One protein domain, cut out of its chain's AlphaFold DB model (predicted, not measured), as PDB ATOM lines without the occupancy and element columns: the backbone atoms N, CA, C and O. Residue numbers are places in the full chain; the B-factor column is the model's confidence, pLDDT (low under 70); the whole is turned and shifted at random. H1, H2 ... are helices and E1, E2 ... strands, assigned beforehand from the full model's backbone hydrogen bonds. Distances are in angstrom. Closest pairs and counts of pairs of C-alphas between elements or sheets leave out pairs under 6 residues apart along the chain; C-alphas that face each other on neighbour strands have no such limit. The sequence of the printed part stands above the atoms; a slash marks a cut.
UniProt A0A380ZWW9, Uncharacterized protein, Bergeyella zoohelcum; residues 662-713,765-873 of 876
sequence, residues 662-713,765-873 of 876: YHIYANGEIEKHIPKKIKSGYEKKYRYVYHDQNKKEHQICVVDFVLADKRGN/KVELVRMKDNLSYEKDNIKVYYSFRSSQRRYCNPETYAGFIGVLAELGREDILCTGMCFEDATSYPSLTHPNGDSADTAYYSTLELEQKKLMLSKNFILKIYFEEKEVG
ATOM      1  N   TYR A 662     -71.791  27.390  66.944       91.19
ATOM      2  CA  TYR A 662     -72.122  28.075  65.705       91.19
ATOM      3  C   TYR A 662     -73.321  27.377  65.059       91.19
ATOM      4  O   TYR A 662     -73.211  26.220  64.649       91.19
ATOM      5  N   HIS A 663     -74.450  28.072  64.983       90.81
ATOM      6  CA  HIS A 663     -75.646  27.665  64.255       90.81
ATOM      7  C   HIS A 663     -75.595  28.262  62.848       90.81
ATOM      8  O   HIS A 663     -75.439  29.464  62.689       90.81
ATOM      9  N   ILE A 664     -75.679  27.424  61.825       92.19
ATOM     10  CA  ILE A 664     -75.513  27.797  60.420       92.19
ATOM     11  C   ILE A 664     -76.831  27.508  59.721       92.19
ATOM     12  O   ILE A 664     -77.241  26.357  59.679       92.19
ATOM     13  N   TYR A 665     -77.495  28.514  59.178       87.38
ATOM     14  CA  TYR A 665     -78.826  28.373  58.599       87.38
ATOM     15  C   TYR A 665     -78.760  28.336  57.071       87.38
ATOM     16  O   TYR A 665     -77.970  29.051  56.453       87.38
ATOM     17  N   ALA A 666     -79.620  27.527  56.446       84.44
ATOM     18  CA  ALA A 666     -79.722  27.400  54.987       84.44
ATOM     19  C   ALA A 666     -79.995  28.736  54.259       84.44
ATOM     20  O   ALA A 666     -79.668  28.902  53.088       84.44
ATOM     21  N   ASN A 667     -80.564  29.726  54.957       79.44
ATOM     22  CA  ASN A 667     -80.776  31.079  54.432       79.44
ATOM     23  C   ASN A 667     -79.487  31.930  54.364       79.44
ATOM     24  O   ASN A 667     -79.549  33.075  53.919       79.44
ATOM     25  N   GLY A 668     -78.345  31.394  54.804       72.88
ATOM     26  CA  GLY A 668     -77.061  32.087  54.851       72.88
ATOM     27  C   GLY A 668     -76.728  32.718  56.205       72.88
ATOM     28  O   GLY A 668     -75.617  33.193  56.409       72.88
ATOM     29  N   GLU A 669     -77.629  32.735  57.181       81.44
ATOM     30  CA  GLU A 669     -77.308  33.324  58.484       81.44
ATOM     31  C   GLU A 669     -76.417  32.382  59.305       81.44
ATOM     32  O   GLU A 669     -76.602  31.166  59.312       81.44
ATOM     33  N   ILE A 670     -75.421  32.932  60.000       83.06
ATOM     34  CA  ILE A 670     -74.613  32.190  60.975       83.06
ATOM     35  C   ILE A 670     -74.769  32.869  62.324       83.06
ATOM     36  O   ILE A 670     -74.515  34.061  62.437       83.06
ATOM     37  N   GLU A 671     -75.117  32.112  63.352       83.94
ATOM     38  CA  GLU A 671     -75.277  32.589  64.716       83.94
ATOM     39  C   GLU A 671     -74.252  31.931  65.638       83.94
ATOM     40  O   GLU A 671     -74.232  30.711  65.790       83.94
ATOM     41  N   LYS A 672     -73.405  32.718  66.303       85.00
ATOM     42  CA  LYS A 672     -72.539  32.202  67.378       85.00
ATOM     43  C   LYS A 672     -73.273  32.302  68.711       85.00
ATOM     44  O   LYS A 672     -73.409  33.412  69.200       85.00
ATOM     45  N   HIS A 673     -73.683  31.174  69.285       81.56
ATOM     46  CA  HIS A 673     -74.349  31.029  70.583       81.56
ATOM     47  C   HIS A 673     -73.338  30.691  71.678       81.56
ATOM     48  O   HIS A 673     -72.642  29.675  71.610       81.56
ATOM     49  N   ILE A 674     -73.241  31.533  72.703       76.94
ATOM     50  CA  ILE A 674     -72.306  31.352  73.824       76.94
ATOM     51  C   ILE A 674     -73.108  31.017  75.092       76.94
ATOM     52  O   ILE A 674     -73.855  31.883  75.552       76.94
ATOM     53  N   PRO A 675     -72.961  29.804  75.665       72.62
ATOM     54  CA  PRO A 675     -73.730  29.390  76.833       72.62
ATOM     55  C   PRO A 675     -73.265  30.121  78.095       72.62
ATOM     56  O   PRO A 675     -72.081  30.426  78.260       72.62
ATOM     57  N   LYS A 676     -74.195  30.328  79.034       63.69
ATOM     58  CA  LYS A 676     -73.941  31.013  80.319       63.69
ATOM     59  C   LYS A 676     -72.856  30.328  81.171       63.69
ATOM     60  O   LYS A 676     -72.164  30.998  81.936       63.69
ATOM     61  N   LYS A 677     -72.682  29.009  81.031       67.19
ATOM     62  CA  LYS A 677     -71.591  28.238  81.640       67.19
ATOM     63  C   LYS A 677     -71.052  27.238  80.626       67.19
ATOM     64  O   LYS A 677     -71.799  26.416  80.109       67.19
ATOM     65  N   ILE A 678     -69.749  27.288  80.368       71.12
ATOM     66  CA  ILE A 678     -69.082  26.241  79.593       71.12
ATOM     67  C   ILE A 678     -68.766  25.092  80.551       71.12
ATOM     68  O   ILE A 678     -68.184  25.305  81.619       71.12
ATOM     69  N   LYS A 679     -69.180  23.874  80.205       74.06
ATOM     70  CA  LYS A 679     -68.895  22.688  81.020       74.06
ATOM     71  C   LYS A 679     -67.418  22.361  80.947       74.06
ATOM     72  O   LYS A 679     -66.768  22.538  79.917       74.06
ATOM     73  N   SER A 680     -66.922  21.820  82.053       66.56
ATOM     74  CA  SER A 680     -65.533  21.411  82.135       66.56
ATOM     75  C   SER A 680     -65.192  20.365  81.072       66.56
ATOM     76  O   SER A 680     -65.895  19.360  80.940       66.56
ATOM     77  N   GLY A 681     -64.149  20.636  80.285       68.44
ATOM     78  CA  GLY A 681     -63.749  19.879  79.098       68.44
ATOM     79  C   GLY A 681     -64.138  20.521  77.755       68.44
ATOM     80  O   GLY A 681     -63.700  20.027  76.712       68.44
ATOM     81  N   TYR A 682     -64.921  21.609  77.752       79.69
ATOM     82  CA  TYR A 682     -65.362  22.327  76.545       79.69
ATOM     83  C   TYR A 682     -64.867  23.776  76.446       79.69
ATOM     84  O   TYR A 682     -65.159  24.456  75.465       79.69
ATOM     85  N   GLU A 683     -64.071  24.249  77.404       82.75
ATOM     86  CA  GLU A 683     -63.580  25.633  77.499       82.75
ATOM     87  C   GLU A 683     -62.762  26.076  76.279       82.75
ATOM     88  O   GLU A 683     -62.664  27.269  76.001       82.75
ATOM     89  N   LYS A 684     -62.187  25.117  75.543       87.81
ATOM     90  CA  LYS A 684     -61.422  25.344  74.311       87.81
ATOM     91  C   LYS A 684     -62.028  24.657  73.092       87.81
ATOM     92  O   LYS A 684     -61.300  24.279  72.184       87.81
ATOM     93  N   LYS A 685     -63.344  24.443  73.072       88.38
ATOM     94  CA  LYS A 685     -64.023  23.751  71.973       88.38
ATOM     95  C   LYS A 685     -65.184  24.576  71.426       88.38
ATOM     96  O   LYS A 685     -65.893  25.237  72.178       88.38
ATOM     97  N   TYR A 686     -65.406  24.465  70.121       92.69
ATOM     98  CA  TYR A 686     -66.580  24.988  69.434       92.69
ATOM     99  C   TYR A 686     -67.387  23.864  68.801       92.69
ATOM    100  O   TYR A 686     -66.829  22.919  68.238       92.69
ATOM    101  N   ARG A 687     -68.711  23.973  68.886       93.12
ATOM    102  CA  ARG A 687     -69.662  23.109  68.184       93.12
ATOM    103  C   ARG A 687     -70.201  23.814  66.947       93.12
ATOM    104  O   ARG A 687     -70.400  25.018  66.980       93.12
ATOM    105  N   TYR A 688     -70.489  23.058  65.896       95.00
ATOM    106  CA  TYR A 688     -71.103  23.536  64.661       95.00
ATOM    107  C   TYR A 688     -72.368  22.728  64.372       95.00
ATOM    108  O   TYR A 688     -72.319  21.494  64.323       95.00
ATOM    109  N   VAL A 689     -73.488  23.427  64.199       94.62
ATOM    110  CA  VAL A 689     -74.817  22.875  63.908       94.62
ATOM    111  C   VAL A 689     -75.345  23.559  62.655       94.62
ATOM    112  O   VAL A 689     -75.307  24.779  62.571       94.62
ATOM    113  N   TYR A 690     -75.821  22.786  61.686       93.75
ATOM    114  CA  TYR A 690     -76.468  23.306  60.485       93.75
ATOM    115  C   TYR A 690     -77.989  23.136  60.586       93.75
ATOM    116  O   TYR A 690     -78.458  22.095  61.037       93.75
ATOM    117  N   HIS A 691     -78.751  24.147  60.188       91.38
ATOM    118  CA  HIS A 691     -80.209  24.161  60.151       91.38
ATOM    119  C   HIS A 691     -80.668  24.150  58.697       91.38
ATOM    120  O   HIS A 691     -80.399  25.104  57.961       91.38
ATOM    121  N   ASP A 692     -81.349  23.079  58.290       87.88
ATOM    122  CA  ASP A 692     -81.857  22.939  56.924       87.88
ATOM    123  C   ASP A 692     -83.045  23.886  56.634       87.88
ATOM    124  O   ASP A 692     -83.524  24.631  57.496       87.88
ATOM    125  N   GLN A 693     -83.565  23.847  55.404       83.25
ATOM    126  CA  GLN A 693     -84.703  24.674  54.975       83.25
ATOM    127  C   GLN A 693     -86.003  24.409  55.764       83.25
ATOM    128  O   GLN A 693     -86.876  25.274  55.816       83.25
ATOM    129  N   ASN A 694     -86.123  23.247  56.410       84.62
ATOM    130  CA  ASN A 694     -87.254  22.863  57.255       84.62
ATOM    131  C   ASN A 694     -87.005  23.178  58.741       84.62
ATOM    132  O   ASN A 694     -87.782  22.747  59.595       84.62
ATOM    133  N   LYS A 695     -85.934  23.927  59.053       79.00
ATOM    134  CA  LYS A 695     -85.461  24.238  60.412       79.00
ATOM    135  C   LYS A 695     -85.069  22.993  61.218       79.00
ATOM    136  O   LYS A 695     -85.133  23.004  62.447       79.00
ATOM    137  N   LYS A 696     -84.679  21.906  60.549       88.75
ATOM    138  CA  LYS A 696     -84.164  20.697  61.193       88.75
ATOM    139  C   LYS A 696     -82.682  20.867  61.517       88.75
ATOM    140  O   LYS A 696     -81.903  21.309  60.678       88.75
ATOM    141  N   GLU A 697     -82.295  20.477  62.730       90.19
ATOM    142  CA  GLU A 697     -80.912  20.581  63.199       90.19
ATOM    143  C   GLU A 697     -80.043  19.384  62.790       90.19
ATOM    144  O   GLU A 697     -80.369  18.215  63.019       90.19
ATOM    145  N   HIS A 698     -78.855  19.703  62.290       89.25
ATOM    146  CA  HIS A 698     -77.804  18.785  61.885       89.25
ATOM    147  C   HIS A 698     -76.536  19.085  62.689       89.25
ATOM    148  O   HIS A 698     -75.804  20.028  62.398       89.25
ATOM    149  N   GLN A 699     -76.249  18.288  63.725       91.19
ATOM    150  CA  GLN A 699     -75.005  18.430  64.493       91.19
ATOM    151  C   GLN A 699     -73.806  17.969  63.652       91.19
ATOM    152  O   GLN A 699     -73.566  16.770  63.511       91.19
ATOM    153  N   ILE A 700     -73.046  18.916  63.104       94.00
ATOM    154  CA  ILE A 700     -71.977  18.630  62.142       94.00
ATOM    155  C   ILE A 700     -70.701  18.168  62.851       94.00
ATOM    156  O   ILE A 700     -70.168  17.090  62.571       94.00
ATOM    157  N   CYS A 701     -70.174  18.972  63.780       90.25
ATOM    158  CA  CYS A 701     -68.952  18.621  64.507       90.25
ATOM    159  C   CYS A 701     -68.713  19.449  65.774       90.25
ATOM    160  O   CYS A 701     -69.258  20.535  65.945       90.25
ATOM    161  N   VAL A 702     -67.813  18.949  66.625       91.94
ATOM    162  CA  VAL A 702     -67.168  19.690  67.716       91.94
ATOM    163  C   VAL A 702     -65.658  19.660  67.479       91.94
ATOM    164  O   VAL A 702     -65.121  18.596  67.165       91.94
ATOM    165  N   VAL A 703     -64.989  20.805  67.604       89.94
ATOM    166  CA  VAL A 703     -63.551  20.977  67.333       89.94
ATOM    167  C   VAL A 703     -62.879  21.822  68.409       89.94
ATOM    168  O   VAL A 703     -63.517  22.678  69.014       89.94
ATOM    169  N   ASP A 704     -61.595  21.578  68.648       90.38
ATOM    170  CA  ASP A 704     -60.768  22.393  69.542       90.38
ATOM    171  C   ASP A 704     -60.390  23.730  68.900       90.38
ATOM    172  O   ASP A 704     -60.261  23.811  67.677       90.38
ATOM    173  N   PHE A 705     -60.150  24.759  69.714       93.62
ATOM    174  CA  PHE A 705     -59.545  26.012  69.281       93.62
ATOM    175  C   PHE A 705     -58.317  26.391  70.113       93.62
ATOM    176  O   PHE A 705     -58.173  26.033  71.285       93.62
ATOM    177  N   VAL A 706     -57.427  27.154  69.485       91.06
ATOM    178  CA  VAL A 706     -56.224  27.726  70.095       91.06
ATOM    179  C   VAL A 706     -56.196  29.240  69.905       91.06
ATOM    180  O   VAL A 706     -56.873  29.778  69.029       91.06
ATOM    181  N   LEU A 707     -55.396  29.931  70.719       92.81
ATOM    182  CA  LEU A 707     -55.131  31.362  70.567       92.81
ATOM    183  C   LEU A 707     -53.735  31.573  69.984       92.81
ATOM    184  O   LEU A 707     -52.737  31.239  70.624       92.81
ATOM    185  N   ALA A 708     -53.668  32.192  68.811       92.00
ATOM    186  CA  ALA A 708     -52.422  32.572  68.156       92.00
ATOM    187  C   ALA A 708     -52.228  34.091  68.190       92.00
ATOM    188  O   ALA A 708     -53.185  34.858  68.297       92.00
ATOM    189  N   ASP A 709     -50.980  34.556  68.110       94.75
ATOM    190  CA  ASP A 709     -50.724  35.971  67.822       94.75
ATOM    191  C   ASP A 709     -51.261  36.311  66.430       94.75
ATOM    192  O   ASP A 709     -50.987  35.591  65.468       94.75
ATOM    193  N   LYS A 710     -51.993  37.424  66.318       94.12
ATOM    194  CA  LYS A 710     -52.513  37.876  65.027       94.12
ATOM    195  C   LYS A 710     -51.353  38.205  64.083       94.12
ATOM    196  O   LYS A 710     -50.359  38.812  64.488       94.12
ATOM    197  N   ARG A 711     -51.478  37.820  62.815       93.44
ATOM    198  CA  ARG A 711     -50.453  38.001  61.780       93.44
ATOM    199  C   ARG A 711     -50.927  38.941  60.687       93.44
ATOM    200  O   ARG A 711     -52.095  38.928  60.304       93.44
ATOM    201  N   GLY A 712     -50.004  39.748  60.184       91.38
ATOM    202  CA  GLY A 712     -50.203  40.515  58.961       91.38
ATOM    203  C   GLY A 712     -49.888  39.669  57.738       91.38
ATOM    204  O   GLY A 712     -49.273  38.604  57.855       91.38
ATOM    205  N   ASN A 713     -50.297  40.159  56.567       91.00
ATOM    206  CA  ASN A 713     -49.971  39.513  55.299       91.00
ATOM    207  C   ASN A 713     -48.467  39.253  55.199       91.00
ATOM    208  O   ASN A 713     -47.640  40.077  55.599       91.00
ATOM    209  N   LYS A 765     -54.774  38.859  69.556       91.62
ATOM    210  CA  LYS A 765     -54.797  37.407  69.352       91.62
ATOM    211  C   LYS A 765     -55.894  37.042  68.353       91.62
ATOM    212  O   LYS A 765     -56.842  37.807  68.184       91.62
ATOM    213  N   VAL A 766     -55.765  35.884  67.718       92.19
ATOM    214  CA  VAL A 766     -56.810  35.278  66.890       92.19
ATOM    215  C   VAL A 766     -57.148  33.883  67.410       92.19
ATOM    216  O   VAL A 766     -56.255  33.134  67.810       92.19
ATOM    217  N   GLU A 767     -58.441  33.559  67.432       94.00
ATOM    218  CA  GLU A 767     -58.935  32.207  67.692       94.00
ATOM    219  C   GLU A 767     -58.830  31.373  66.420       94.00
ATOM    220  O   GLU A 767     -59.259  31.807  65.354       94.00
ATOM    221  N   LEU A 768     -58.279  30.167  66.535       94.69
ATOM    222  CA  LEU A 768     -58.140  29.236  65.423       94.69
ATOM    223  C   LEU A 768     -58.698  27.873  65.807       94.69
ATOM    224  O   LEU A 768     -58.160  27.226  66.704       94.69
ATOM    225  N   VAL A 769     -59.732  27.411  65.106       95.12
ATOM    226  CA  VAL A 769     -60.235  26.041  65.255       95.12
ATOM    227  C   VAL A 769     -59.349  25.051  64.516       95.12
ATOM    228  O   VAL A 769     -58.974  25.281  63.365       95.12
ATOM    229  N   ARG A 770     -59.060  23.913  65.146       93.38
ATOM    230  CA  ARG A 770     -58.459  22.751  64.489       93.38
ATOM    231  C   ARG A 770     -59.552  21.998  63.736       93.38
ATOM    232  O   ARG A 770     -60.313  21.235  64.327       93.38
ATOM    233  N   MET A 771     -59.616  22.193  62.421       91.81
ATOM    234  CA  MET A 771     -60.554  21.480  61.546       91.81
ATOM    235  C   MET A 771     -60.352  19.964  61.672       91.81
ATOM    236  O   MET A 771     -59.223  19.518  61.866       91.81
ATOM    237  N   LYS A 772     -61.397  19.148  61.501       86.69
ATOM    238  CA  LYS A 772     -61.217  17.685  61.406       86.69
ATOM    239  C   LYS A 772     -60.405  17.319  60.160       86.69
ATOM    240  O   LYS A 772     -60.563  17.973  59.134       86.69
ATOM    241  N   ASP A 773     -59.572  16.278  60.218       83.38
ATOM    242  CA  ASP A 773     -58.757  15.843  59.064       83.38
ATOM    243  C   ASP A 773     -59.595  15.319  57.884       83.38
ATOM    244  O   ASP A 773     -59.162  15.360  56.732       83.38
ATOM    245  N   ASN A 774     -60.819  14.889  58.168       85.25
ATOM    246  CA  ASN A 774     -61.900  14.724  57.209       85.25
ATOM    247  C   ASN A 774     -63.229  15.034  57.911       85.25
ATOM    248  O   ASN A 774     -63.344  14.893  59.133       85.25
ATOM    249  N   LEU A 775     -64.217  15.470  57.141       87.75
ATOM    250  CA  LEU A 775     -65.595  15.612  57.593       87.75
ATOM    251  C   LEU A 775     -66.484  14.853  56.612       87.75
ATOM    252  O   LEU A 775     -66.310  14.989  55.405       87.75
ATOM    253  N   SER A 776     -67.378  14.028  57.145       87.56
ATOM    254  CA  SER A 776     -68.247  13.129  56.387       87.56
ATOM    255  C   SER A 776     -69.578  13.036  57.121       87.56
ATOM    256  O   SER A 776     -69.744  12.201  58.010       87.56
ATOM    257  N   TYR A 777     -70.487  13.957  56.817       89.19
ATOM    258  CA  TYR A 777     -71.817  14.015  57.414       89.19
ATOM    259  C   TYR A 777     -72.881  13.867  56.328       89.19
ATOM    260  O   TYR A 777     -72.900  14.654  55.382       89.19
ATOM    261  N   GLU A 778     -73.788  12.905  56.501       89.50
ATOM    262  CA  GLU A 778     -74.954  12.719  55.640       89.50
ATOM    263  C   GLU A 778     -76.174  12.297  56.451       89.50
ATOM    264  O   GLU A 778     -76.163  11.273  57.138       89.50
ATOM    265  N   LYS A 779     -77.226  13.116  56.393       85.25
ATOM    266  CA  LYS A 779     -78.516  12.829  57.021       85.25
ATOM    267  C   LYS A 779     -79.599  13.692  56.385       85.25
ATOM    268  O   LYS A 779     -79.366  14.871  56.151       85.25
ATOM    269  N   ASP A 780     -80.777  13.121  56.138       85.31
ATOM    270  CA  ASP A 780     -81.944  13.840  55.600       85.31
ATOM    271  C   ASP A 780     -81.633  14.650  54.323       85.31
ATOM    272  O   ASP A 780     -82.057  15.791  54.175       85.31
ATOM    273  N   ASN A 781     -80.864  14.058  53.401       84.44
ATOM    274  CA  ASN A 781     -80.368  14.675  52.160       84.44
ATOM    275  C   ASN A 781     -79.395  15.860  52.331       84.44
ATOM    276  O   ASN A 781     -78.951  16.417  51.328       84.44
ATOM    277  N   ILE A 782     -78.997  16.208  53.556       90.62
ATOM    278  CA  ILE A 782     -77.915  17.164  53.812       90.62
ATOM    279  C   ILE A 782     -76.577  16.434  53.790       90.62
ATOM    280  O   ILE A 782     -76.386  15.471  54.533       90.62
ATOM    281  N   LYS A 783     -75.644  16.920  52.965       89.19
ATOM    282  CA  LYS A 783     -74.291  16.371  52.806       89.19
ATOM    283  C   LYS A 783     -73.249  17.433  53.136       89.19
ATOM    284  O   LYS A 783     -73.166  18.443  52.448       89.19
ATOM    285  N   VAL A 784     -72.430  17.196  54.161       91.56
ATOM    286  CA  VAL A 784     -71.298  18.062  54.528       91.56
ATOM    287  C   VAL A 784     -70.027  17.227  54.505       91.56
ATOM    288  O   VAL A 784     -69.738  16.480  55.442       91.56
ATOM    289  N   TYR A 785     -69.263  17.370  53.423       88.00
ATOM    290  CA  TYR A 785     -68.062  16.579  53.186       88.00
ATOM    291  C   TYR A 785     -66.858  17.449  52.852       88.00
ATOM    292  O   TYR A 785     -66.951  18.383  52.063       88.00
ATOM    293  N   TYR A 786     -65.699  17.111  53.410       88.31
ATOM    294  CA  TYR A 786     -64.417  17.517  52.844       88.31
ATOM    295  C   TYR A 786     -63.309  16.553  53.267       88.31
ATOM    296  O   TYR A 786     -63.335  15.962  54.350       88.31
ATOM    297  N   SER A 787     -62.267  16.470  52.446       85.50
ATOM    298  CA  SER A 787     -60.991  15.856  52.822       85.50
ATOM    299  C   SER A 787     -59.831  16.783  52.478       85.50
ATOM    300  O   SER A 787     -59.928  17.623  51.579       85.50
ATOM    301  N   PHE A 788     -58.727  16.685  53.219       82.94
ATOM    302  CA  PHE A 788     -57.550  17.496  52.923       82.94
ATOM    303  C   PHE A 788     -56.701  16.893  51.809       82.94
ATOM    304  O   PHE A 788     -56.375  15.708  51.821       82.94
ATOM    305  N   ARG A 789     -56.236  17.756  50.903       78.12
ATOM    306  CA  ARG A 789     -55.280  17.407  49.852       78.12
ATOM    307  C   ARG A 789     -53.967  18.156  50.042       78.12
ATOM    308  O   ARG A 789     -53.937  19.383  49.992       78.12
ATOM    309  N   SER A 790     -52.873  17.405  50.203       74.25
ATOM    310  CA  SER A 790     -51.482  17.889  50.079       74.25
ATOM    311  C   SER A 790     -51.158  19.172  50.859       74.25
ATOM    312  O   SER A 790     -50.396  20.026  50.406       74.25
ATOM    313  N   SER A 791     -51.752  19.327  52.036       82.31
ATOM    314  CA  SER A 791     -51.591  20.496  52.893       82.31
ATOM    315  C   SER A 791     -51.537  20.040  54.336       82.31
ATOM    316  O   SER A 791     -52.085  18.986  54.644       82.31
ATOM    317  N   GLN A 792     -50.921  20.827  55.213       87.31
ATOM    318  CA  GLN A 792     -50.955  20.656  56.673       87.31
ATOM    319  C   GLN A 792     -51.548  21.896  57.372       87.31
ATOM    320  O   GLN A 792     -51.521  22.007  58.595       87.31
ATOM    321  N   ARG A 793     -52.124  22.824  56.594       89.00
ATOM    322  CA  ARG A 793     -52.814  24.025  57.082       89.00
ATOM    323  C   ARG A 793     -54.205  23.655  57.603       89.00
ATOM    324  O   ARG A 793     -55.196  23.744  56.880       89.00
ATOM    325  N   ARG A 794     -54.236  23.118  58.820       90.38
ATOM    326  CA  ARG A 794     -55.408  22.490  59.452       90.38
ATOM    327  C   ARG A 794     -56.225  23.411  60.355       90.38
ATOM    328  O   ARG A 794     -57.185  22.954  60.974       90.38
ATOM    329  N   TYR A 795     -55.831  24.671  60.451       93.19
ATOM    330  CA  TYR A 795     -56.447  25.641  61.337       93.19
ATOM    331  C   TYR A 795     -57.198  26.681  60.521       93.19
ATOM    332  O   TYR A 795     -56.786  27.005  59.407       93.19
ATOM    333  N   CYS A 796     -58.308  27.174  61.057       89.81
ATOM    334  CA  CYS A 796     -59.168  28.151  60.400       89.81
ATOM    335  C   CYS A 796     -59.767  29.099  61.441       89.81
ATOM    336  O   CYS A 796     -59.903  28.724  62.608       89.81
ATOM    337  N   ASN A 797     -60.137  30.310  61.033       90.62
ATOM    338  CA  ASN A 797     -60.958  31.173  61.868       90.62
ATOM    339  C   ASN A 797     -62.316  30.468  62.137       90.62
ATOM    340  O   ASN A 797     -62.898  29.909  61.201       90.62
ATOM    341  N   PRO A 798     -62.826  30.460  63.387       91.31
ATOM    342  CA  PRO A 798     -64.084  29.805  63.743       91.31
ATOM    343  C   PRO A 798     -65.280  30.186  62.858       91.31
ATOM    344  O   PRO A 798     -66.117  29.335  62.557       91.31
ATOM    345  N   GLU A 799     -65.350  31.445  62.435       88.44
ATOM    346  CA  GLU A 799     -66.438  32.019  61.639       88.44
ATOM    347  C   GLU A 799     -66.307  31.608  60.172       88.44
ATOM    348  O   GLU A 799     -67.265  31.130  59.564       88.44
ATOM    349  N   THR A 800     -65.087  31.672  59.631       86.25
ATOM    350  CA  THR A 800     -64.766  31.148  58.297       86.25
ATOM    351  C   THR A 800     -65.082  29.655  58.201       86.25
ATOM    352  O   THR A 800     -65.591  29.196  57.179       86.25
ATOM    353  N   TYR A 801     -64.845  28.887  59.271       92.12
ATOM    354  CA  TYR A 801     -65.191  27.466  59.303       92.12
ATOM    355  C   TYR A 801     -66.710  27.231  59.318       92.12
ATOM    356  O   TYR A 801     -67.180  26.322  58.632       92.12
ATOM    357  N   ALA A 802     -67.486  28.075  60.011       92.56
ATOM    358  CA  ALA A 802     -68.950  28.025  59.967       92.56
ATOM    359  C   ALA A 802     -69.482  28.289  58.549       92.56
ATOM    360  O   ALA A 802     -70.286  27.511  58.035       92.56
ATOM    361  N   GLY A 803     -68.976  29.336  57.887       88.06
ATOM    362  CA  GLY A 803     -69.333  29.644  56.501       88.06
ATOM    363  C   GLY A 803     -68.944  28.526  55.539       88.06
ATOM    364  O   GLY A 803     -69.733  28.151  54.675       88.06
ATOM    365  N   PHE A 804     -67.768  27.923  55.730       90.12
ATOM    366  CA  PHE A 804     -67.349  26.777  54.931       90.12
ATOM    367  C   PHE A 804     -68.306  25.586  55.094       90.12
ATOM    368  O   PHE A 804     -68.722  25.017  54.091       90.12
ATOM    369  N   ILE A 805     -68.723  25.249  56.322       93.00
ATOM    370  CA  ILE A 805     -69.708  24.182  56.578       93.00
ATOM    371  C   ILE A 805     -71.052  24.478  55.895       93.00
ATOM    372  O   ILE A 805     -71.614  23.579  55.271       93.00
ATOM    373  N   GLY A 806     -71.540  25.721  55.959       90.44
ATOM    374  CA  GLY A 806     -72.774  26.129  55.279       90.44
ATOM    375  C   GLY A 806     -72.697  25.957  53.761       90.44
ATOM    376  O   GLY A 806     -73.592  25.372  53.154       90.44
ATOM    377  N   VAL A 807     -71.584  26.372  53.148       86.44
ATOM    378  CA  VAL A 807     -71.344  26.180  51.707       86.44
ATOM    379  C   VAL A 807     -71.342  24.698  51.334       86.44
ATOM    380  O   VAL A 807     -71.907  24.332  50.308       86.44
ATOM    381  N   LEU A 808     -70.728  23.836  52.147       89.19
ATOM    382  CA  LEU A 808     -70.721  22.392  51.897       89.19
ATOM    383  C   LEU A 808     -72.133  21.796  51.954       89.19
ATOM    384  O   LEU A 808     -72.484  21.035  51.053       89.19
ATOM    385  N   ALA A 809     -72.933  22.182  52.953       90.25
ATOM    386  CA  ALA A 809     -74.310  21.717  53.121       90.25
ATOM    387  C   ALA A 809     -75.199  22.082  51.920       90.25
ATOM    388  O   ALA A 809     -75.892  21.218  51.389       90.25
ATOM    389  N   GLU A 810     -75.111  23.327  51.436       86.62
ATOM    390  CA  GLU A 810     -75.869  23.813  50.269       86.62
ATOM    391  C   GLU A 810     -75.355  23.248  48.936       86.62
ATOM    392  O   GLU A 810     -76.108  23.076  47.972       86.62
ATOM    393  N   LEU A 811     -74.051  22.967  48.840       84.19
ATOM    394  CA  LEU A 811     -73.492  22.299  47.666       84.19
ATOM    395  C   LEU A 811     -73.971  20.849  47.573       84.19
ATOM    396  O   LEU A 811     -74.198  20.377  46.458       84.19
ATOM    397  N   GLY A 812     -74.105  20.162  48.712       85.25
ATOM    398  CA  GLY A 812     -74.606  18.792  48.788       85.25
ATOM    399  C   GLY A 812     -73.685  17.771  48.108       85.25
ATOM    400  O   GLY A 812     -74.159  16.832  47.472       85.25
ATOM    401  N   ARG A 813     -72.365  17.988  48.165       81.62
ATOM    402  CA  ARG A 813     -71.350  17.220  47.419       81.62
ATOM    403  C   ARG A 813     -70.402  16.477  48.353       81.62
ATOM    404  O   ARG A 813     -70.186  16.903  49.480       81.62
ATOM    405  N   GLU A 814     -69.815  15.393  47.851       85.12
ATOM    406  CA  GLU A 814     -68.909  14.501  48.601       85.12
ATOM    407  C   GLU A 814     -67.432  14.662  48.200       85.12
ATOM    408  O   GLU A 814     -66.526  14.266  48.930       85.12
ATOM    409  N   ASP A 815     -67.167  15.279  47.048       78.25
ATOM    410  CA  ASP A 815     -65.858  15.336  46.392       78.25
ATOM    411  C   ASP A 815     -65.061  16.620  46.687       78.25
ATOM    412  O   ASP A 815     -64.124  16.961  45.959       78.25
ATOM    413  N   ILE A 816     -65.396  17.351  47.758       81.69
ATOM    414  CA  ILE A 816     -64.685  18.584  48.109       81.69
ATOM    415  C   ILE A 816     -63.297  18.272  48.680       81.69
ATOM    416  O   ILE A 816     -63.142  17.661  49.741       81.69
ATOM    417  N   LEU A 817     -62.268  18.790  48.005       78.75
ATOM    418  CA  LEU A 817     -60.877  18.705  48.445       78.75
ATOM    419  C   LEU A 817     -60.417  20.056  49.000       78.75
ATOM    420  O   LEU A 817     -60.250  21.020  48.257       78.75
ATOM    421  N   CYS A 818     -60.178  20.122  50.304       82.75
ATOM    422  CA  CYS A 818     -59.638  21.296  50.980       82.75
ATOM    423  C   CYS A 818     -58.107  21.336  50.845       82.75
ATOM    424  O   CYS A 818     -57.414  20.365  51.166       82.75
ATOM    425  N   THR A 819     -57.551  22.459  50.392       74.94
ATOM    426  CA  THR A 819     -56.094  22.677  50.283       74.94
ATOM    427  C   THR A 819     -55.535  23.481  51.471       74.94
ATOM    428  O   THR A 819     -54.332  23.766  51.544       74.94
ATOM    429  N   GLY A 820     -56.379  23.731  52.475       72.44
ATOM    430  CA  GLY A 820     -56.048  24.214  53.818       72.44
ATOM    431  C   GLY A 820     -55.936  25.724  53.963       72.44
ATOM    432  O   GLY A 820     -55.826  26.420  52.968       72.44
ATOM    433  N   MET A 821     -55.986  26.224  55.204       84.62
ATOM    434  CA  MET A 821     -56.183  27.662  55.473       84.62
ATOM    435  C   MET A 821     -54.939  28.279  56.114       84.62
ATOM    436  O   MET A 821     -54.134  28.909  55.422       84.62
ATOM    437  N   CYS A 822     -54.707  28.012  57.404       92.38
ATOM    438  CA  CYS A 822     -53.494  28.399  58.125       92.38
ATOM    439  C   CYS A 822     -52.959  27.274  59.034       92.38
ATOM    440  O   CYS A 822     -53.576  26.217  59.201       92.38
ATOM    441  N   PHE A 823     -51.769  27.488  59.587       94.69
ATOM    442  CA  PHE A 823     -51.171  26.676  60.645       94.69
ATOM    443  C   PHE A 823     -51.594  27.183  62.034       94.69
ATOM    444  O   PHE A 823     -52.232  28.228  62.157       94.69
ATOM    445  N   GLU A 824     -51.232  26.434  63.078       94.56
ATOM    446  CA  GLU A 824     -51.547  26.746  64.481       94.56
ATOM    447  C   GLU A 824     -51.005  28.114  64.933       94.56
ATOM    448  O   GLU A 824     -51.583  28.779  65.785       94.56
ATOM    449  N   ASP A 825     -49.917  28.574  64.312       94.69
ATOM    450  CA  ASP A 825     -49.249  29.854  64.570       94.69
ATOM    451  C   ASP A 825     -49.823  31.043  63.769       94.69
ATOM    452  O   ASP A 825     -49.217  32.124  63.737       94.69
ATOM    453  N   ALA A 826     -50.976  30.825  63.121       95.31
ATOM    454  CA  ALA A 826     -51.677  31.727  62.209       95.31
ATOM    455  C   ALA A 826     -50.952  32.043  60.885       95.31
ATOM    456  O   ALA A 826     -51.447  32.855  60.099       95.31
ATOM    457  N   THR A 827     -49.822  31.402  60.574       95.56
ATOM    458  CA  THR A 827     -49.163  31.565  59.266       95.56
ATOM    459  C   THR A 827     -49.883  30.767  58.177       95.56
ATOM    460  O   THR A 827     -50.536  29.759  58.444       95.56
ATOM    461  N   SER A 828     -49.780  31.201  56.920       91.69
ATOM    462  CA  SER A 828     -50.512  30.598  55.793       91.69
ATOM    463  C   SER A 828     -49.605  30.057  54.684       91.69
ATOM    464  O   SER A 828     -50.041  29.913  53.543       91.69
ATOM    465  N   TYR A 829     -48.348  29.718  54.999       92.00
ATOM    466  CA  TYR A 829     -47.357  29.297  54.000       92.00
ATOM    467  C   TYR A 829     -47.891  28.186  53.069       92.00
ATOM    468  O   TYR A 829     -48.384  27.165  53.557       92.00
ATOM    469  N   PRO A 830     -47.758  28.314  51.731       89.88
ATOM    470  CA  PRO A 830     -46.961  29.308  50.997       89.88
ATOM    471  C   PRO A 830     -47.678  30.635  50.692       89.88
ATOM    472  O   PRO A 830     -47.078  31.515  50.063       89.88
ATOM    473  N   SER A 831     -48.942  30.779  51.099       86.12
ATOM    474  CA  SER A 831     -49.734  31.977  50.832       86.12
ATOM    475  C   SER A 831     -49.156  33.202  51.538       86.12
ATOM    476  O   SER A 831     -48.761  33.151  52.702       86.12
ATOM    477  N   LEU A 832     -49.112  34.322  50.819       85.75
ATOM    478  CA  LEU A 832     -48.806  35.643  51.377       85.75
ATOM    479  C   LEU A 832     -50.063  36.311  51.940       85.75
ATOM    480  O   LEU A 832     -49.984  37.181  52.801       85.75
ATOM    481  N   THR A 833     -51.223  35.919  51.432       68.50
ATOM    482  CA  THR A 833     -52.502  36.551  51.714       68.50
ATOM    483  C   THR A 833     -53.338  35.628  52.596       68.50
ATOM    484  O   THR A 833     -53.227  34.402  52.512       68.50
ATOM    485  N   HIS A 834     -54.155  36.217  53.465       75.56
ATOM    486  CA  HIS A 834     -55.060  35.496  54.373       75.56
ATOM    487  C   HIS A 834     -54.350  34.604  55.421       75.56
ATOM    488  O   HIS A 834     -54.683  33.424  55.564       75.56
ATOM    489  N   PRO A 835     -53.350  35.116  56.171       85.44
ATOM    490  CA  PRO A 835     -52.982  34.490  57.443       85.44
ATOM    491  C   PRO A 835     -54.184  34.521  58.411       85.44
ATOM    492  O   PRO A 835     -55.220  35.082  58.089       85.44
ATOM    493  N   ASN A 836     -54.079  33.920  59.595       91.19
ATOM    494  CA  ASN A 836     -55.167  33.867  60.592       91.19
ATOM    495  C   ASN A 836     -56.400  33.024  60.204       91.19
ATOM    496  O   ASN A 836     -57.391  33.021  60.928       91.19
ATOM    497  N   GLY A 837     -56.337  32.271  59.101       84.19
ATOM    498  CA  GLY A 837     -57.429  31.383  58.699       84.19
ATOM    499  C   GLY A 837     -58.634  32.125  58.119       84.19
ATOM    500  O   GLY A 837     -59.745  31.600  58.173       84.19
ATOM    501  N   ASP A 838     -58.400  33.317  57.562       78.06
ATOM    502  CA  ASP A 838     -59.417  34.240  57.041       78.06
ATOM    503  C   ASP A 838     -60.082  33.759  55.734       78.06
ATOM    504  O   ASP A 838     -61.053  34.355  55.277       78.06
ATOM    505  N   SER A 839     -59.581  32.691  55.104       73.81
ATOM    506  CA  SER A 839     -60.158  32.162  53.866       73.81
ATOM    507  C   SER A 839     -60.056  30.648  53.767       73.81
ATOM    508  O   SER A 839     -59.106  30.045  54.272       73.81
ATOM    509  N   ALA A 840     -61.050  30.056  53.098       72.50
ATOM    510  CA  ALA A 840     -61.145  28.630  52.880       72.50
ATOM    511  C   ALA A 840     -60.633  28.203  51.491       72.50
ATOM    512  O   ALA A 840     -61.367  28.323  50.510       72.50
ATOM    513  N   ASP A 841     -59.414  27.659  51.386       71.75
ATOM    514  CA  ASP A 841     -58.890  27.177  50.103       71.75
ATOM    515  C   ASP A 841     -59.444  25.780  49.765       71.75
ATOM    516  O   ASP A 841     -59.240  24.798  50.489       71.75
ATOM    517  N   THR A 842     -60.099  25.669  48.609       79.19
ATOM    518  CA  THR A 842     -60.555  24.393  48.037       79.19
ATOM    519  C   THR A 842     -59.930  24.167  46.667       79.19
ATOM    520  O   THR A 842     -59.540  25.108  45.977       79.19
ATOM    521  N   ALA A 843     -59.820  22.907  46.255       74.06
ATOM    522  CA  ALA A 843     -59.488  22.581  44.879       74.06
ATOM    523  C   ALA A 843     -60.591  23.089  43.939       74.06
ATOM    524  O   ALA A 843     -61.778  23.068  44.280       74.06
ATOM    525  N   TYR A 844     -60.184  23.527  42.750       70.25
ATOM    526  CA  TYR A 844     -61.120  23.894  41.696       70.25
ATOM    527  C   TYR A 844     -61.830  22.647  41.158       70.25
ATOM    528  O   TYR A 844     -61.193  21.623  40.895       70.25
ATOM    529  N   TYR A 845     -63.137  22.754  40.958       71.19
ATOM    530  CA  TYR A 845     -63.929  21.847  40.153       71.19
ATOM    531  C   TYR A 845     -63.511  21.945  38.687       71.19
ATOM    532  O   TYR A 845     -63.034  22.973  38.205       71.19
ATOM    533  N   SER A 846     -63.735  20.859  37.954       66.62
ATOM    534  CA  SER A 846     -63.429  20.757  36.526       66.62
ATOM    535  C   SER A 846     -64.293  21.668  35.645       66.62
ATOM    536  O   SER A 846     -63.930  21.922  34.500       66.62
ATOM    537  N   THR A 847     -65.417  22.176  36.161       68.62
ATOM    538  CA  THR A 847     -66.377  22.994  35.407       68.62
ATOM    539  C   THR A 847     -66.550  24.381  36.019       68.62
ATOM    540  O   THR A 847     -66.771  24.507  37.226       68.62
ATOM    541  N   LEU A 848     -66.568  25.407  35.164       66.44
ATOM    542  CA  LEU A 848     -66.775  26.803  35.557       66.44
ATOM    543  C   LEU A 848     -68.120  27.036  36.265       66.44
ATOM    544  O   LEU A 848     -68.179  27.831  37.195       66.44
ATOM    545  N   GLU A 849     -69.180  26.336  35.862       73.19
ATOM    546  CA  GLU A 849     -70.516  26.471  36.455       73.19
ATOM    547  C   GLU A 849     -70.540  26.052  37.932       73.19
ATOM    548  O   GLU A 849     -71.016  26.799  38.784       73.19
ATOM    549  N   LEU A 850     -69.956  24.895  38.265       69.69
ATOM    550  CA  LEU A 850     -69.839  24.443  39.656       69.69
ATOM    551  C   LEU A 850     -68.938  25.363  40.487       69.69
ATOM    552  O   LEU A 850     -69.244  25.630  41.650       69.69
ATOM    553  N   GLU A 851     -67.860  25.886  39.897       72.19
ATOM    554  CA  GLU A 851     -67.029  26.898  40.556       72.19
ATOM    555  C   GLU A 851     -67.806  28.188  40.825       72.19
ATOM    556  O   GLU A 851     -67.746  28.726  41.928       72.19
ATOM    557  N   GLN A 852     -68.596  28.662  39.864       71.25
ATOM    558  CA  GLN A 852     -69.446  29.837  40.039       71.25
ATOM    559  C   GLN A 852     -70.529  29.601  41.090       71.25
ATOM    560  O   GLN A 852     -70.739  30.474  41.927       71.25
ATOM    561  N   LYS A 853     -71.161  28.419  41.114       74.00
ATOM    562  CA  LYS A 853     -72.136  28.048  42.149       74.00
ATOM    563  C   LYS A 853     -71.501  28.068  43.541       74.00
ATOM    564  O   LYS A 853     -72.051  28.691  44.444       74.00
ATOM    565  N   LYS A 854     -70.317  27.463  43.703       71.31
ATOM    566  CA  LYS A 854     -69.540  27.519  44.953       71.31
ATOM    567  C   LYS A 854     -69.230  28.969  45.350       71.31
ATOM    568  O   LYS A 854     -69.497  29.350  46.482       71.31
ATOM    569  N   LEU A 855     -68.752  29.794  44.416       66.25
ATOM    570  CA  LEU A 855     -68.432  31.208  44.662       66.25
ATOM    571  C   LEU A 855     -69.656  32.069  45.001       66.25
ATOM    572  O   LEU A 855     -69.527  33.016  45.773       66.25
ATOM    573  N   MET A 856     -70.824  31.785  44.418       68.06
ATOM    574  CA  MET A 856     -72.072  32.477  44.749       68.06
ATOM    575  C   MET A 856     -72.539  32.110  46.156       68.06
ATOM    576  O   MET A 856     -72.833  33.007  46.938       68.06
ATOM    577  N   LEU A 857     -72.528  30.821  46.510       67.19
ATOM    578  CA  LEU A 857     -72.886  30.364  47.856       67.19
ATOM    579  C   LEU A 857     -71.956  30.953  48.923       67.19
ATOM    580  O   LEU A 857     -72.434  31.416  49.952       67.19
ATOM    581  N   SER A 858     -70.649  31.045  48.654       62.31
ATOM    582  CA  SER A 858     -69.691  31.675  49.576       62.31
ATOM    583  C   SER A 858     -69.978  33.155  49.873       62.31
ATOM    584  O   SER A 858     -69.459  33.669  50.857       62.31
ATOM    585  N   LYS A 859     -70.776  33.855  49.051       60.94
ATOM    586  CA  LYS A 859     -71.178  35.258  49.282       60.94
ATOM    587  C   LYS A 859     -72.471  35.398  50.089       60.94
ATOM    588  O   LYS A 859     -72.801  36.512  50.483       60.94
ATOM    589  N   ASN A 860     -73.195  34.299  50.304       62.31
ATOM    590  CA  ASN A 860     -74.512  34.306  50.936       62.31
ATOM    591  C   ASN A 860     -74.452  34.145  52.458       62.31
ATOM    592  O   ASN A 860     -75.456  34.402  53.113       62.31
ATOM    593  N   PHE A 861     -73.311  33.731  53.023       53.16
ATOM    594  CA  PHE A 861     -73.211  33.476  54.456       53.16
ATOM    595  C   PHE A 861     -72.781  34.723  55.249       53.16
ATOM    596  O   PHE A 861     -71.676  35.227  55.048       53.16
ATOM    597  N   ILE A 862     -73.648  35.216  56.143       45.78
ATOM    598  CA  ILE A 862     -73.460  36.437  56.949       45.78
ATOM    599  C   ILE A 862     -73.486  36.072  58.437       45.78
ATOM    600  O   ILE A 862     -74.459  35.506  58.937       45.78
ATOM    601  N   LEU A 863     -72.418  36.421  59.159       34.66
ATOM    602  CA  LEU A 863     -72.298  36.160  60.590       34.66
ATOM    603  C   LEU A 863     -73.037  37.207  61.431       34.66
ATOM    604  O   LEU A 863     -72.839  38.412  61.291       34.66
ATOM    605  N   LYS A 864     -73.816  36.714  62.385       32.78
ATOM    606  CA  LYS A 864     -74.433  37.447  63.481       32.78
ATOM    607  C   LYS A 864     -74.013  36.786  64.800       32.78
ATOM    608  O   LYS A 864     -73.920  35.565  64.912       32.78
ATOM    609  N   ILE A 865     -73.698  37.576  65.820       28.03
ATOM    610  CA  ILE A 865     -73.194  37.049  67.097       28.03
ATOM    611  C   ILE A 865     -74.306  37.142  68.137       28.03
ATOM    612  O   ILE A 865     -74.817  38.230  68.397       28.03
ATOM    613  N   TYR A 866     -74.652  36.005  68.743       30.47
ATOM    614  CA  TYR A 866     -75.743  35.888  69.702       30.47
ATOM    615  C   TYR A 866     -75.210  35.411  71.048       30.47
ATOM    616  O   TYR A 866     -74.891  34.248  71.278       30.47
ATOM    617  N   PHE A 867     -75.141  36.329  71.996       28.69
ATOM    618  CA  PHE A 867     -75.036  35.929  73.389       28.69
ATOM    619  C   PHE A 867     -76.449  35.588  73.859       28.69
ATOM    620  O   PHE A 867     -77.385  36.318  73.531       28.69
ATOM    621  N   GLU A 868     -76.620  34.507  74.615       33.22
ATOM    622  CA  GLU A 868     -77.837  34.292  75.406       33.22
ATOM    623  C   GLU A 868     -77.832  35.305  76.586       33.22
ATOM    624  O   GLU A 868     -77.612  34.922  77.733       33.22
ATOM    625  N   GLU A 869     -77.869  36.636  76.444       30.81
ATOM    626  CA  GLU A 869     -78.841  37.473  75.729       30.81
ATOM    627  C   GLU A 869     -78.192  38.795  75.234       30.81
ATOM    628  O   GLU A 869     -77.573  39.506  76.034       30.81
ATOM    629  N   LYS A 870     -78.363  39.147  73.945       28.66
ATOM    630  CA  LYS A 870     -78.525  40.504  73.349       28.66
ATOM    631  C   LYS A 870     -78.222  40.478  71.841       28.66
ATOM    632  O   LYS A 870     -77.153  40.024  71.444       28.66
ATOM    633  N   GLU A 871     -79.052  41.138  71.034       29.25
ATOM    634  CA  GLU A 871     -78.599  41.717  69.760       29.25
ATOM    635  C   GLU A 871     -77.589  42.838  70.061       29.25
ATOM    636  O   GLU A 871     -77.951  43.880  70.615       29.25
ATOM    637  N   VAL A 872     -76.312  42.636  69.725       32.41
ATOM    638  CA  VAL A 872     -75.342  43.733  69.593       32.41
ATOM    639  C   VAL A 872     -74.438  43.467  68.394       32.41
ATOM    640  O   VAL A 872     -73.474  42.717  68.489       32.41
ATOM    641  N   GLY A 873     -74.710  44.185  67.307       31.06
ATOM    642  CA  GLY A 873     -73.700  44.557  66.318       31.06
ATOM    643  C   GLY A 873     -73.541  43.614  65.127       31.06
ATOM    644  O   GLY A 873     -73.218  42.439  65.265       31.06
TER     645      GLY A 873
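AT A GLANCE: This is residues 662 to 713 and 765 to 873 of the 876 residues of an uncharacterized protein of Bergeyella zoohelcum (UniProt A0A380ZWW9). A six-stranded sheet, curled like part of a barrel, wraps partly round one helix, H1, which makes the core, while the hairpin E6 and E7 packs on H1 and lies partly face to face with the sheet. The second helix, H2, lies at one end of the longest axis, and a long stretch without named elements, residues 812 to 847, leads to it from H1. The printed part has 161 residues with two named helices and eight named strands, in the order E1 E2 E3 E4 E5 E6 E7 H1 H2 E8. The large sheet is mixed, in the order E5 E4 E3 E1 E2 E8, and E6 and E7 are antiparallel; the class is mixed, helices and strands. The whole is compact, with a radius of gyration of the C-alphas of 15.4 A, and rounded, with spans of 46 by 40 by 29 A.

HOW THE PARTS SIT: The printed part begins with E1, residues 662 to 665, which forms an antiparallel hairpin with E2, residues 669 to 674; N 663 and O 671 are 2.8 A apart, within hydrogen-bond range. E3, residues 685 to 691, is the parallel neighbour of E1 at 13 degrees, with N 664 and O 689 at 2.8 A. E4, residues 697 to 711, forms an antiparallel hairpin with E3, with N 688 and O 701 at 2.8 A. E4 bends by 79 degrees at residue 708, and its pairing is staggered: residues 697 to 704 pair with E3 and residues 705 to 709 with E5, residues 765 to 770. E5 is an edge strand, antiparallel to E4, with N 768 and O 706 at 2.9 A. The other edge strand is E8, residues 862 to 867, parallel to E2 at 24 degrees, with N 864 and O 670 at 2.7 A. This sheet is strongly twisted. E6, residues 774 to 779, and E7, residues 782 to 788, form an antiparallel hairpin, with N 777 and O 784 at 3.0 A. The two sheets make a sandwich, two sheets face to face, with their best planes 15 degrees apart and their strands at 43 degrees. H1, residues 798 to 811, is on one face of the large sheet, an arrangement of two layers; its closest C-alphas to E1 are those of Gly 806 and Ile 664, 6.1 A apart. The closest C-alphas of H1 and E7 are those of Ala 809 and Val 784, 4.9 A apart. H2, residues 848 to 857, is not on the large sheet. H1, with residues 807 to 811 alone, touches H2 at a steep tilt of 51 degrees, opposite ways; the closest C-alphas are those of Val 807 and Leu 857, 5.9 A apart. In H1 and H2 every O i to N i+4 pair is within hydrogen-bond range.

IN THESE COORDINATES: E1 begins at C-alpha 662, (-72.122, 28.075, 65.705), and is 9.8 A long; E2 is 16.3 A and E3 20.0 A long. E4 measures 35.1 A from first to last C-alpha, E5 15.9 A, E6 16.7 A and E7 20.4 A. H1 begins at C-alpha 798, (-64.084, 29.805, 63.743), and is 20.1 A long; H2 is 14.2 A long. E8, 16.5 A long, ends at C-alpha 867, (-75.036, 35.929, 73.389).

THE WHOLE: The C-alphas farthest apart, those of Ser 680 and Leu 848, are 46.9 A apart. Residues 714 to 764 are not printed, and C-alphas 713 and 765 are 15.0 A apart across the cut. Of the links that are printed whole, H1 to H2 is long, with 36 residues. The mean pLDDT of the printed part is 80.1; 28 residues are under 70, among them residues 855 to 873, and E8 has a mean of 33.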